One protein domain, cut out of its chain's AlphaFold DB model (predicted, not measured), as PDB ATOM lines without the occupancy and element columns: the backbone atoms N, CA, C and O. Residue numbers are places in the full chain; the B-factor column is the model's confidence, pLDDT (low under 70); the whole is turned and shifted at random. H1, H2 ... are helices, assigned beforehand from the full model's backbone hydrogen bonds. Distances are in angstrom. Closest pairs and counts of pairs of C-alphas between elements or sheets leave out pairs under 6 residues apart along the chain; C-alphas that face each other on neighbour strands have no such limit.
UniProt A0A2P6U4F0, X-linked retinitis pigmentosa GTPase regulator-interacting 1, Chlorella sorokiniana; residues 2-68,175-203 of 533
ATOM      1  N   ARG A   2     174.484 167.817 148.523       44.28
ATOM      2  CA  ARG A   2     174.402 169.224 148.036       44.28
ATOM      3  C   ARG A   2     175.366 169.607 146.896       44.28
ATOM      4  O   ARG A   2     175.067 170.524 146.143       44.28
ATOM      5  N   THR A   3     176.503 168.929 146.756       52.31
ATOM      6  CA  THR A   3     177.515 169.226 145.720       52.31
ATOM      7  C   THR A   3     177.183 168.613 144.359       52.31
ATOM      8  O   THR A   3     177.489 169.193 143.323       52.31
ATOM      9  N   GLU A   4     176.497 167.475 144.356       50.00
ATOM     10  CA  GLU A   4     176.139 166.726 143.150       50.00
ATOM     11  C   GLU A   4     174.937 167.351 142.433       50.00
ATOM     12  O   GLU A   4     174.945 167.535 141.219       50.00
ATOM     13  N   GLU A   5     173.938 167.794 143.198       51.19
ATOM     14  CA  GLU A   5     172.803 168.544 142.660       51.19
ATOM     15  C   GLU A   5     173.245 169.906 142.091       51.19
ATOM     16  O   GLU A   5     172.735 170.356 141.065       51.19
ATOM     17  N   ALA A   6     174.245 170.541 142.714       57.09
ATOM     18  CA  ALA A   6     174.860 171.760 142.199       57.09
ATOM     19  C   ALA A   6     175.615 171.504 140.884       57.09
ATOM     20  O   ALA A   6     175.432 172.257 139.931       57.09
ATOM     21  N   ALA A   7     176.382 170.413 140.789       55.31
ATOM     22  CA  ALA A   7     177.089 170.027 139.567       55.31
ATOM     23  C   ALA A   7     176.128 169.710 138.407       55.31
ATOM     24  O   ALA A   7     176.323 170.200 137.296       55.31
ATOM     25  N   LYS A   8     175.030 168.986 138.668       55.78
ATOM     26  CA  LYS A   8     173.999 168.676 137.662       55.78
ATOM     27  C   LYS A   8     173.210 169.918 137.206       55.78
ATOM     28  O   LYS A   8     172.867 170.043 136.027       55.78
ATOM     29  N   ARG A   9     172.942 170.868 138.115       55.75
ATOM     30  CA  ARG A   9     172.317 172.171 137.794       55.75
ATOM     31  C   ARG A   9     173.237 173.074 136.977       55.75
ATOM     32  O   ARG A   9     172.739 173.841 136.164       55.75
ATOM     33  N   ILE A  10     174.549 172.996 137.198       59.78
ATOM     34  CA  ILE A  10     175.539 173.702 136.381       59.78
ATOM     35  C   ILE A  10     175.552 173.082 134.977       59.78
ATOM     36  O   ILE A  10     175.321 173.818 134.024       59.78
ATOM     37  N   LEU A  11     175.640 171.747 134.868       50.28
ATOM     38  CA  LEU A  11     175.618 170.998 133.599       50.28
ATOM     39  C   LEU A  11     174.412 171.339 132.700       50.28
ATOM     40  O   LEU A  11     174.566 171.580 131.508       50.28
ATOM     41  N   THR A  12     173.207 171.402 133.273       53.25
ATOM     42  CA  THR A  12     171.957 171.697 132.536       53.25
ATOM     43  C   THR A  12     171.769 173.175 132.184       53.25
ATOM     44  O   THR A  12     170.961 173.508 131.315       53.25
ATOM     45  N   ARG A  13     172.499 174.083 132.845       54.12
ATOM     46  CA  ARG A  13     172.506 175.519 132.517       54.12
ATOM     47  C   ARG A  13     173.535 175.872 131.450       54.12
ATOM     48  O   ARG A  13     173.324 176.852 130.743       54.12
ATOM     49  N   THR A  14     174.627 175.117 131.370       47.38
ATOM     50  CA  THR A  14     175.761 175.400 130.483       47.38
ATOM     51  C   THR A  14     175.680 174.702 129.128       47.38
ATOM     52  O   THR A  14     176.307 175.190 128.198       47.38
ATOM     53  N   ASP A  15     174.907 173.616 128.999       47.22
ATOM     54  CA  ASP A  15     174.828 172.808 127.774       47.22
ATOM     55  C   ASP A  15     173.392 172.794 127.188       47.22
ATOM     56  O   ASP A  15     172.472 172.239 127.802       47.22
ATOM     57  N   PRO A  16     173.144 173.409 126.015       52.78
ATOM     58  CA  PRO A  16     171.833 173.401 125.370       52.78
ATOM     59  C   PRO A  16     171.464 172.033 124.772       52.78
ATOM     60  O   PRO A  16     170.273 171.778 124.601       52.78
ATOM     61  N   SER A  17     172.429 171.134 124.520       51.22
ATOM     62  CA  SER A  17     172.171 169.759 124.049       51.22
ATOM     63  C   SER A  17     171.702 168.825 125.174       51.22
ATOM     64  O   SER A  17     170.997 167.842 124.938       51.22
ATOM     65  N   ALA A  18     172.015 169.175 126.428       46.72
ATOM     66  CA  ALA A  18     171.521 168.479 127.611       46.72
ATOM     67  C   ALA A  18     170.025 168.733 127.858       46.72
ATOM     68  O   ALA A  18     169.383 167.936 128.546       46.72
ATOM     69  N   ARG A  19     169.425 169.780 127.269       47.72
ATOM     70  CA  ARG A  19     167.970 169.996 127.314       47.72
ATOM     71  C   ARG A  19     167.262 168.933 126.467       47.72
ATOM     72  O   ARG A  19     167.251 169.002 125.247       47.72
ATOM     73  N   GLY A  20     166.663 167.949 127.142       52.81
ATOM     74  CA  GLY A  20     165.972 166.801 126.529       52.81
ATOM     75  C   GLY A  20     166.772 165.487 126.549       52.81
ATOM     76  O   GLY A  20     166.226 164.413 126.270       52.81
ATOM     77  N   GLY A  21     168.049 165.539 126.944       62.47
ATOM     78  CA  GLY A  21     168.923 164.372 127.087       62.47
ATOM     79  C   GLY A  21     168.646 163.527 128.340       62.47
ATOM     80  O   GLY A  21     167.843 163.883 129.204       62.47
ATOM     81  N   CYS A  22     169.335 162.387 128.457       55.38
ATOM     82  CA  CYS A  22     169.151 161.430 129.558       55.38
ATOM     83  C   CYS A  22     169.434 162.052 130.945       55.38
ATOM     84  O   CYS A  22     168.725 161.771 131.905       55.38
ATOM     85  N   ALA A  23     170.398 162.976 131.043       56.66
ATOM     86  CA  ALA A  23     170.714 163.691 132.285       56.66
ATOM     87  C   ALA A  23     169.594 164.648 132.744       56.66
ATOM     88  O   ALA A  23     169.323 164.752 133.940       56.66
ATOM     89  N   GLN A  24     168.912 165.311 131.804       68.50
ATOM     90  CA  GLN A  24     167.752 166.156 132.096       68.50
ATOM     91  C   GLN A  24     166.554 165.302 132.515       68.50
ATOM     92  O   GLN A  24     165.933 165.600 133.528       68.50
ATOM     93  N   ARG A  25     166.307 164.181 131.823       70.81
ATOM     94  CA  ARG A  25     165.290 163.197 132.234       70.81
ATOM     95  C   ARG A  25     165.559 162.640 133.631       70.81
ATOM     96  O   ARG A  25     164.624 162.491 134.408       70.81
ATOM     97  N   LEU A  26     166.823 162.400 133.981       69.69
ATOM     98  CA  LEU A  26     167.203 161.932 135.312       69.69
ATOM     99  C   LEU A  26     166.952 163.002 136.384       69.69
ATOM    100  O   LEU A  26     166.359 162.700 137.412       69.69
ATOM    101  N   LEU A  27     167.314 164.259 136.129       72.62
ATOM    102  CA  LEU A  27     167.014 165.371 137.037       72.62
ATOM    103  C   LEU A  27     165.515 165.630 137.197       72.62
ATOM    104  O   LEU A  27     165.054 165.904 138.304       72.62
ATOM    105  N   ASP A  28     164.761 165.555 136.105       76.69
ATOM    106  CA  ASP A  28     163.314 165.737 136.133       76.69
ATOM    107  C   ASP A  28     162.653 164.568 136.877       76.69
ATOM    108  O   ASP A  28     161.814 164.810 137.741       76.69
ATOM    109  N   SER A  29     163.145 163.335 136.700       71.31
ATOM    110  CA  SER A  29     162.713 162.182 137.500       71.31
ATOM    111  C   SER A  29     163.098 162.297 138.983       71.31
ATOM    112  O   SER A  29     162.298 161.963 139.848       71.31
ATOM    113  N   GLU A  30     164.278 162.834 139.324       77.62
ATOM    114  CA  GLU A  30     164.694 163.069 140.717       77.62
ATOM    115  C   GLU A  30     163.809 164.129 141.390       77.62
ATOM    116  O   GLU A  30     163.421 163.975 142.552       77.62
ATOM    117  N   ARG A  31     163.440 165.184 140.654       81.19
ATOM    118  CA  ARG A  31     162.489 166.207 141.114       81.19
ATOM    119  C   ARG A  31     161.089 165.643 141.277       81.19
ATOM    120  O   ARG A  31     160.428 165.957 142.263       81.19
ATOM    121  N   GLU A  32     160.652 164.810 140.344       82.69
ATOM    122  CA  GLU A  32     159.343 164.173 140.390       82.69
ATOM    123  C   GLU A  32     159.253 163.178 141.551       82.69
ATOM    124  O   GLU A  32     158.300 163.232 142.322       82.69
ATOM    125  N   VAL A  33     160.300 162.386 141.804       75.75
ATOM    126  CA  VAL A  33     160.418 161.542 143.006       75.75
ATOM    127  C   VAL A  33     160.421 162.388 144.281       75.75
ATOM    128  O   VAL A  33     159.776 162.020 145.263       75.75
ATOM    129  N   GLY A  34     161.117 163.527 144.287       83.69
ATOM    130  CA  GLY A  34     161.090 164.473 145.403       83.69
ATOM    131  C   GLY A  34     159.683 165.016 145.678       83.69
ATOM    132  O   GLY A  34     159.236 165.013 146.825       83.69
ATOM    133  N   ARG A  35     158.960 165.408 144.623       88.75
ATOM    134  CA  ARG A  35     157.575 165.889 144.696       88.75
ATOM    135  C   ARG A  35     156.635 164.796 145.203       88.75
ATOM    136  O   ARG A  35     155.890 165.017 146.149       88.75
ATOM    137  N   LEU A  36     156.746 163.596 144.644       80.31
ATOM    138  CA  LEU A  36     155.956 162.432 145.026       80.31
ATOM    139  C   LEU A  36     156.204 162.007 146.478       80.31
ATOM    140  O   LEU A  36     155.264 161.572 147.142       80.31
ATOM    141  N   LYS A  37     157.434 162.138 146.992       83.94
ATOM    142  CA  LYS A  37     157.752 161.905 148.410       83.94
ATOM    143  C   LYS A  37     157.148 162.964 149.326       83.94
ATOM    144  O   LYS A  37     156.664 162.615 150.396       83.94
ATOM    145  N   ALA A  38     157.158 164.229 148.911       85.81
ATOM    146  CA  ALA A  38     156.505 165.298 149.663       85.81
ATOM    147  C   ALA A  38     154.981 165.093 149.714       85.81
ATOM    148  O   ALA A  38     154.399 165.148 150.792       85.81
ATOM    149  N   GLU A  39     154.359 164.748 148.584       83.94
ATOM    150  CA  GLU A  39     152.929 164.415 148.513       83.94
ATOM    151  C   GLU A  39     152.585 163.160 149.337       83.94
ATOM    152  O   GLU A  39     151.528 163.101 149.957       83.94
ATOM    153  N   LEU A  40     153.474 162.154 149.386       80.62
ATOM    154  CA  LEU A  40     153.301 160.977 150.249       80.62
ATOM    155  C   LEU A  40     153.337 161.370 151.732       80.62
ATOM    156  O   LEU A  40     152.444 160.990 152.480       80.62
ATOM    157  N   ALA A  41     154.327 162.166 152.142       86.44
ATOM    158  CA  ALA A  41     154.434 162.640 153.518       86.44
ATOM    159  C   ALA A  41     153.221 163.500 153.924       86.44
ATOM    160  O   ALA A  41     152.734 163.403 155.051       86.44
ATOM    161  N   GLU A  42     152.693 164.311 153.004       89.62
ATOM    162  CA  GLU A  42     151.472 165.086 153.228       89.62
ATOM    163  C   GLU A  42     150.237 164.180 153.360       89.62
ATOM    164  O   GLU A  42     149.447 164.346 154.292       89.62
ATOM    165  N   ALA A  43     150.096 163.172 152.497       81.12
ATOM    166  CA  ALA A  43     149.012 162.196 152.582       81.12
ATOM    167  C   ALA A  43     149.079 161.354 153.872       81.12
ATOM    168  O   ALA A  43     148.050 161.108 154.504       81.12
ATOM    169  N   GLU A  44     150.273 160.957 154.316       84.38
ATOM    170  CA  GLU A  44     150.485 160.272 155.597       84.38
ATOM    171  C   GLU A  44     150.100 161.158 156.786       84.38
ATOM    172  O   GLU A  44     149.444 160.693 157.725       84.38
ATOM    173  N   ALA A  45     150.440 162.450 156.736       88.12
ATOM    174  CA  ALA A  45     150.026 163.413 157.750       88.12
ATOM    175  C   ALA A  45     148.495 163.569 157.787       88.12
ATOM    176  O   ALA A  45     147.896 163.545 158.866       88.12
ATOM    177  N   GLN A  46     147.839 163.651 156.625       83.69
ATOM    178  CA  GLN A  46     146.377 163.702 156.530       83.69
ATOM    179  C   GLN A  46     145.723 162.417 157.066       83.69
ATOM    180  O   GLN A  46     144.748 162.488 157.820       83.69
ATOM    181  N   LEU A  47     146.290 161.242 156.769       82.81
ATOM    182  CA  LEU A  47     145.834 159.958 157.312       82.81
ATOM    183  C   LEU A  47     145.967 159.916 158.841       82.81
ATOM    184  O   LEU A  47     145.065 159.433 159.529       82.81
ATOM    185  N   ALA A  48     147.069 160.427 159.393       86.25
ATOM    186  CA  ALA A  48     147.276 160.495 160.836       86.25
ATOM    187  C   ALA A  48     146.234 161.399 161.520       86.25
ATOM    188  O   ALA A  48     145.679 161.024 162.557       86.25
ATOM    189  N   VAL A  49     145.908 162.548 160.917       88.38
ATOM    190  CA  VAL A  49     144.842 163.443 161.398       88.38
ATOM    191  C   VAL A  49     143.481 162.747 161.349       88.38
ATOM    192  O   VAL A  49     142.761 162.751 162.349       88.38
ATOM    193  N   ALA A  50     143.148 162.079 160.242       81.94
ATOM    194  CA  ALA A  50     141.888 161.352 160.098       81.94
ATOM    195  C   ALA A  50     141.756 160.200 161.114       81.94
ATOM    196  O   ALA A  50     140.710 160.039 161.745       81.94
ATOM    197  N   LYS A  51     142.830 159.432 161.349       86.25
ATOM    198  CA  LYS A  51     142.863 158.374 162.375       86.25
ATOM    199  C   LYS A  51     142.645 158.934 163.780       86.25
ATOM    200  O   LYS A  51     141.939 158.318 164.578       86.25
ATOM    201  N   ARG A  52     143.216 160.104 164.080       88.50
ATOM    202  CA  ARG A  52     143.021 160.784 165.365       88.50
ATOM    203  C   ARG A  52     141.570 161.231 165.545       88.50
ATOM    204  O   ARG A  52     140.974 160.907 166.566       88.50
ATOM    205  N   GLN A  53     140.977 161.854 164.527       83.06
ATOM    206  CA  GLN A  53     139.560 162.233 164.539       83.06
ATOM    207  C   GLN A  53     138.647 161.013 164.738       83.06
ATOM    208  O   GLN A  53     137.748 161.042 165.575       83.06
ATOM    209  N   ALA A  54     138.907 159.903 164.040       78.12
ATOM    210  CA  ALA A  54     138.146 158.665 164.212       78.12
ATOM    211  C   ALA A  54     138.263 158.091 165.637       78.12
ATOM    212  O   ALA A  54     137.278 157.601 166.199       78.12
ATOM    213  N   ALA A  55     139.450 158.163 166.247       83.62
ATOM    214  CA  ALA A  55     139.653 157.749 167.633       83.62
ATOM    215  C   ALA A  55     138.879 158.640 168.621       83.62
ATOM    216  O   ALA A  55     138.272 158.118 169.561       83.62
ATOM    217  N   ASP A  56     138.848 159.952 168.386       83.94
ATOM    218  CA  ASP A  56     138.101 160.907 169.207       83.94
ATOM    219  C   ASP A  56     136.585 160.679 169.095       83.94
ATOM    220  O   ASP A  56     135.905 160.583 170.119       83.94
ATOM    221  N   PHE A  57     136.055 160.453 167.888       80.00
ATOM    222  CA  PHE A  57     134.646 160.080 167.705       80.00
ATOM    223  C   PHE A  57     134.297 158.757 168.392       80.00
ATOM    224  O   PHE A  57     133.247 158.638 169.022       80.00
ATOM    225  N   LYS A  58     135.191 157.760 168.348       82.81
ATOM    226  CA  LYS A  58     134.986 156.489 169.060       82.81
ATOM    227  C   LYS A  58     134.949 156.683 170.579       82.81
ATOM    228  O   LYS A  58     134.136 156.046 171.252       82.81
ATOM    229  N   ARG A  59     135.794 157.567 171.123       83.56
ATOM    230  CA  ARG A  59     135.762 157.940 172.547       83.56
ATOM    231  C   ARG A  59     134.442 158.615 172.902       83.56
ATOM    232  O   ARG A  59     133.770 158.135 173.812       83.56
ATOM    233  N   GLN A  60     134.025 159.622 172.135       81.06
ATOM    234  CA  GLN A  60     132.747 160.311 172.335       81.06
ATOM    235  C   GLN A  60     131.555 159.345 172.271       81.06
ATOM    236  O   GLN A  60     130.695 159.375 173.148       81.06
ATOM    237  N   GLY A  61     131.537 158.420 171.306       80.25
ATOM    238  CA  GLY A  61     130.507 157.382 171.213       80.25
ATOM    239  C   GLY A  61     130.494 156.443 172.426       80.25
ATOM    240  O   GLY A  61     129.429 156.099 172.935       80.25
ATOM    241  N   SER A  62     131.667 156.067 172.946       81.62
ATOM    242  CA  SER A  62     131.761 155.240 174.157       81.62
ATOM    243  C   SER A  62     131.287 155.972 175.418       81.62
ATOM    244  O   SER A  62     130.661 155.362 176.282       81.62
ATOM    245  N   GLU A  63     131.534 157.280 175.516       83.62
ATOM    246  CA  GLU A  63     131.041 158.117 176.612       83.62
ATOM    247  C   GLU A  63     129.529 158.325 176.526       83.62
ATOM    248  O   GLU A  63     128.838 158.180 177.533       83.62
ATOM    249  N   ALA A  64     128.999 158.597 175.332       77.62
ATOM    250  CA  ALA A  64     127.563 158.702 175.100       77.62
ATOM    251  C   ALA A  64     126.845 157.393 175.461       77.62
ATOM    252  O   ALA A  64     125.842 157.419 176.173       77.62
ATOM    253  N   LYS A  65     127.409 156.242 175.071       84.25
ATOM    254  CA  LYS A  65     126.896 154.923 175.461       84.25
ATOM    255  C   LYS A  65     126.886 154.734 176.981       84.25
ATOM    256  O   LYS A  65     125.868 154.324 177.526       84.25
ATOM    257  N   LYS A  66     127.978 155.076 177.676       86.69
ATOM    258  CA  LYS A  66     128.040 155.005 179.148       86.69
ATOM    259  C   LYS A  66     126.994 155.900 179.817       86.69
ATOM    260  O   LYS A  66     126.389 155.486 180.799       86.69
ATOM    261  N   ARG A  67     126.762 157.109 179.290       83.31
ATOM    262  CA  ARG A  67     125.716 158.016 179.794       83.31
ATOM    263  C   ARG A  67     124.319 157.430 179.603       83.31
ATOM    264  O   ARG A  67     123.518 157.503 180.526       83.31
ATOM    265  N   LEU A  68     124.050 156.815 178.450       82.94
ATOM    266  CA  LEU A  68     122.783 156.129 178.190       82.94
ATOM    267  C   LEU A  68     122.577 154.952 179.158       82.94
ATOM    268  O   LEU A  68     121.515 154.824 179.756       82.94
ATOM    269  N   LEU A 175     144.066 153.236 147.226       85.56
ATOM    270  CA  LEU A 175     144.975 154.100 146.468       85.56
ATOM    271  C   LEU A 175     146.421 153.969 146.956       85.56
ATOM    272  O   LEU A 175     147.329 153.884 146.133       85.56
ATOM    273  N   LEU A 176     146.637 153.890 148.274       77.56
ATOM    274  CA  LEU A 176     147.959 153.645 148.852       77.56
ATOM    275  C   LEU A 176     148.514 152.294 148.401       77.56
ATOM    276  O   LEU A 176     149.612 152.257 147.868       77.56
ATOM    277  N   ARG A 177     147.728 151.212 148.483       83.00
ATOM    278  CA  ARG A 177     148.158 149.892 147.986       83.00
ATOM    279  C   ARG A 177     148.487 149.902 146.500       83.00
ATOM    280  O   ARG A 177     149.466 149.292 146.089       83.00
ATOM    281  N   GLN A 178     147.676 150.576 145.687       82.56
ATOM    282  CA  GLN A 178     147.918 150.674 144.249       82.56
ATOM    283  C   GLN A 178     149.207 151.456 143.960       82.56
ATOM    284  O   GLN A 178     149.964 151.100 143.058       82.56
ATOM    285  N   ARG A 179     149.485 152.487 144.761       72.25
ATOM    286  CA  ARG A 179     150.700 153.289 144.660       72.25
ATOM    287  C   ARG A 179     151.938 152.550 145.171       72.25
ATOM    288  O   ARG A 179     152.977 152.651 144.529       72.25
ATOM    289  N   ASP A 180     151.831 151.785 146.253       78.44
ATOM    290  CA  ASP A 180     152.907 150.926 146.761       78.44
ATOM    291  C   ASP A 180     153.309 149.891 145.707       78.44
ATOM    292  O   ASP A 180     154.491 149.684 145.458       78.44
ATOM    293  N   LEU A 181     152.328 149.329 145.000       83.56
ATOM    294  CA  LEU A 181     152.557 148.377 143.914       83.56
ATOM    295  C   LEU A 181     153.265 149.033 142.715       83.56
ATOM    296  O   LEU A 181     154.173 148.444 142.131       83.56
ATOM    297  N   LEU A 182     152.913 150.281 142.379       81.50
ATOM    298  CA  LEU A 182     153.641 151.071 141.377       81.50
ATOM    299  C   LEU A 182     155.061 151.427 141.838       81.50
ATOM    300  O   LEU A 182     155.985 151.384 141.031       81.50
ATOM    301  N   LEU A 183     155.257 151.750 143.119       73.12
ATOM    302  CA  LEU A 183     156.577 152.023 143.691       73.12
ATOM    303  C   LEU A 183     157.451 150.768 143.738       73.12
ATOM    304  O   LEU A 183     158.652 150.873 143.513       73.12
ATOM    305  N   GLU A 184     156.878 149.590 143.982       83.19
ATOM    306  CA  GLU A 184     157.585 148.312 143.879       83.19
ATOM    307  C   GLU A 184     157.955 147.989 142.432       83.19
ATOM    308  O   GLU A 184     159.101 147.625 142.179       83.19
ATOM    309  N   GLN A 185     157.041 148.175 141.473       81.75
ATOM    310  CA  GLN A 185     157.336 147.987 140.047       81.75
ATOM    311  C   GLN A 185     158.436 148.937 139.574       81.75
ATOM    312  O   GLN A 185     159.419 148.498 138.978       81.75
ATOM    313  N   GLN A 186     158.329 150.223 139.910       68.56
ATOM    314  CA  GLN A 186     159.374 151.196 139.610       68.56
ATOM    315  C   GLN A 186     160.654 150.894 140.379       68.56
ATOM    316  O   GLN A 186     161.731 151.055 139.834       68.56
ATOM    317  N   GLY A 187     160.583 150.417 141.621       73.25
ATOM    318  CA  GLY A 187     161.745 149.999 142.403       73.25
ATOM    319  C   GLY A 187     162.469 148.811 141.774       73.25
ATOM    320  O   GLY A 187     163.698 148.796 141.745       73.25
ATOM    321  N   GLN A 188     161.726 147.854 141.216       77.81
ATOM    322  CA  GLN A 188     162.256 146.725 140.453       77.81
ATOM    323  C   GLN A 188     162.859 147.177 139.124       77.81
ATOM    324  O   GLN A 188     163.945 146.723 138.781       77.81
ATOM    325  N   GLU A 189     162.218 148.101 138.412       70.88
ATOM    326  CA  GLU A 189     162.748 148.686 137.177       70.88
ATOM    327  C   GLU A 189     164.001 149.526 137.450       70.88
ATOM    328  O   GLU A 189     164.999 149.420 136.751       70.88
ATOM    329  N   LEU A 190     164.021 150.300 138.533       66.50
ATOM    330  CA  LEU A 190     165.173 151.090 138.961       66.50
ATOM    331  C   LEU A 190     166.289 150.171 139.469       66.50
ATOM    332  O   LEU A 190     167.459 150.447 139.231       66.50
ATOM    333  N   ALA A 191     165.959 149.047 140.109       66.38
ATOM    334  CA  ALA A 191     166.915 148.001 140.449       66.38
ATOM    335  C   ALA A 191     167.437 147.278 139.199       66.38
ATOM    336  O   ALA A 191     168.631 147.002 139.138       66.38
ATOM    337  N   SER A 192     166.604 147.027 138.184       68.94
ATOM    338  CA  SER A 192     167.036 146.408 136.926       68.94
ATOM    339  C   SER A 192     167.885 147.370 136.109       68.94
ATOM    340  O   SER A 192     168.921 146.966 135.603       68.94
ATOM    341  N   LEU A 193     167.518 148.648 136.040       61.59
ATOM    342  CA  LEU A 193     168.297 149.712 135.417       61.59
ATOM    343  C   LEU A 193     169.592 149.951 136.182       61.59
ATOM    344  O   LEU A 193     170.626 150.112 135.556       61.59
ATOM    345  N   ARG A 194     169.590 149.902 137.521       64.31
ATOM    346  CA  ARG A 194     170.818 149.922 138.332       64.31
ATOM    347  C   ARG A 194     171.647 148.666 138.153       64.31
ATOM    348  O   ARG A 194     172.857 148.774 138.211       64.31
ATOM    349  N   ALA A 195     171.051 147.502 137.930       64.06
ATOM    350  CA  ALA A 195     171.776 146.271 137.638       64.06
ATOM    351  C   ALA A 195     172.348 146.287 136.215       64.06
ATOM    352  O   ALA A 195     173.474 145.850 136.023       64.06
ATOM    353  N   GLN A 196     171.627 146.852 135.244       57.22
ATOM    354  CA  GLN A 196     172.082 147.093 133.874       57.22
ATOM    355  C   GLN A 196     173.170 148.166 133.840       57.22
ATOM    356  O   GLN A 196     174.178 147.973 133.170       57.22
ATOM    357  N   LEU A 197     173.021 149.241 134.620       50.56
ATOM    358  CA  LEU A 197     174.045 150.253 134.861       50.56
ATOM    359  C   LEU A 197     175.216 149.659 135.623       50.56
ATOM    360  O   LEU A 197     176.335 149.905 135.244       50.56
ATOM    361  N   ALA A 198     175.025 148.818 136.632       50.44
ATOM    362  CA  ALA A 198     176.117 148.152 137.336       50.44
ATOM    363  C   ALA A 198     176.765 147.055 136.488       50.44
ATOM    364  O   ALA A 198     177.912 146.715 136.745       50.44
ATOM    365  N   ALA A 199     176.076 146.492 135.497       47.12
ATOM    366  CA  ALA A 199     176.657 145.613 134.490       47.12
ATOM    367  C   ALA A 199     177.472 146.438 133.484       47.12
ATOM    368  O   ALA A 199     178.636 146.137 133.272       47.12
ATOM    369  N   THR A 200     176.938 147.551 132.975       41.47
ATOM    370  CA  THR A 200     177.673 148.474 132.087       41.47
ATOM    371  C   THR A 200     178.787 149.246 132.802       41.47
ATOM    372  O   THR A 200     179.809 149.515 132.191       41.47
ATOM    373  N   THR A 201     178.671 149.519 134.103       37.69
ATOM    374  CA  THR A 201     179.684 150.185 134.946       37.69
ATOM    375  C   THR A 201     180.680 149.171 135.512       37.69
ATOM    376  O   THR A 201     181.849 149.509 135.649       37.69
ATOM    377  N   ARG A 202     180.302 147.898 135.737       37.00
ATOM    378  CA  ARG A 202     181.290 146.805 135.859       37.00
ATOM    379  C   ARG A 202     182.032 146.561 134.547       37.00
ATOM    380  O   ARG A 202     183.160 146.098 134.605       37.00
ATOM    381  N   CYS A 203     181.458 146.923 133.401       31.86
ATOM    382  CA  CYS A 203     182.164 146.922 132.117       31.86
ATOM    383  C   CYS A 203     182.919 148.238 131.820       31.86
ATOM    384  O   CYS A 203     183.821 148.220 130.992       31.86
TER     385      CYS A 203
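Overview. This is residues 2 to 68 and 175 to 203 of the 533 residues of the protein "X-linked retinitis pigmentosa GTPase regulator-interacting 1" of Chlorella sorokiniana (UniProt A0A2P6U4F0). What does one see first? One very long helix, H2, makes the long axis, with the short helix H1 at a steep tilt near its first end, and H3 runs beside its first part, separated from it by a gap. What are the contents? The printed part has 96 residues, with three named helices in the order H1, H2, H3 and no named strand, and its class is all helix. How is it shaped? It is an extended rod spanning 74 by 30 by 22 A, with a radius of gyration of the C-alphas of 22.6 A.

Arrangement. How do the first two helices stand? H1, residues 2 to 14, and H2, residues 22 to 68, are close but not clearly touching, with 2 pairs of C-alphas within 8 A. Their closest C-alphas are those of Thr 12 and Gln 24, 7.0 A apart. They run opposite ways at a steep tilt of 49 degrees. What of the last helix? H3, residues 175 to 203, is apart from H1 and from H2. How do the backbones run? In H2 and H3 every O i to N i+4 pair is within hydrogen-bond range; in H1, 8 of 9 are.

Along the chain. Where does H1 begin, and how long is it? C-alpha 2 is at (174.402, 169.224, 148.036), and H1 measures 18.7 A from first to last C-alpha. How long are the others? H2 measures 67.4 A, and H3 measures 40.5 A, ending at C-alpha 203 at (182.164, 146.922, 132.117).

Size, cuts and confidence. How large is it? The two C-alphas farthest apart, those of Leu 68 and Cys 203, are 75.7 A apart. Where is the cut? Residues 69 to 174 are not printed, and C-alphas 68 and 175 are 38.8 A apart. Where is confidence low? The model's pLDDT is under 70 at residues 2 to 24, 26, 186 and 190 to 203.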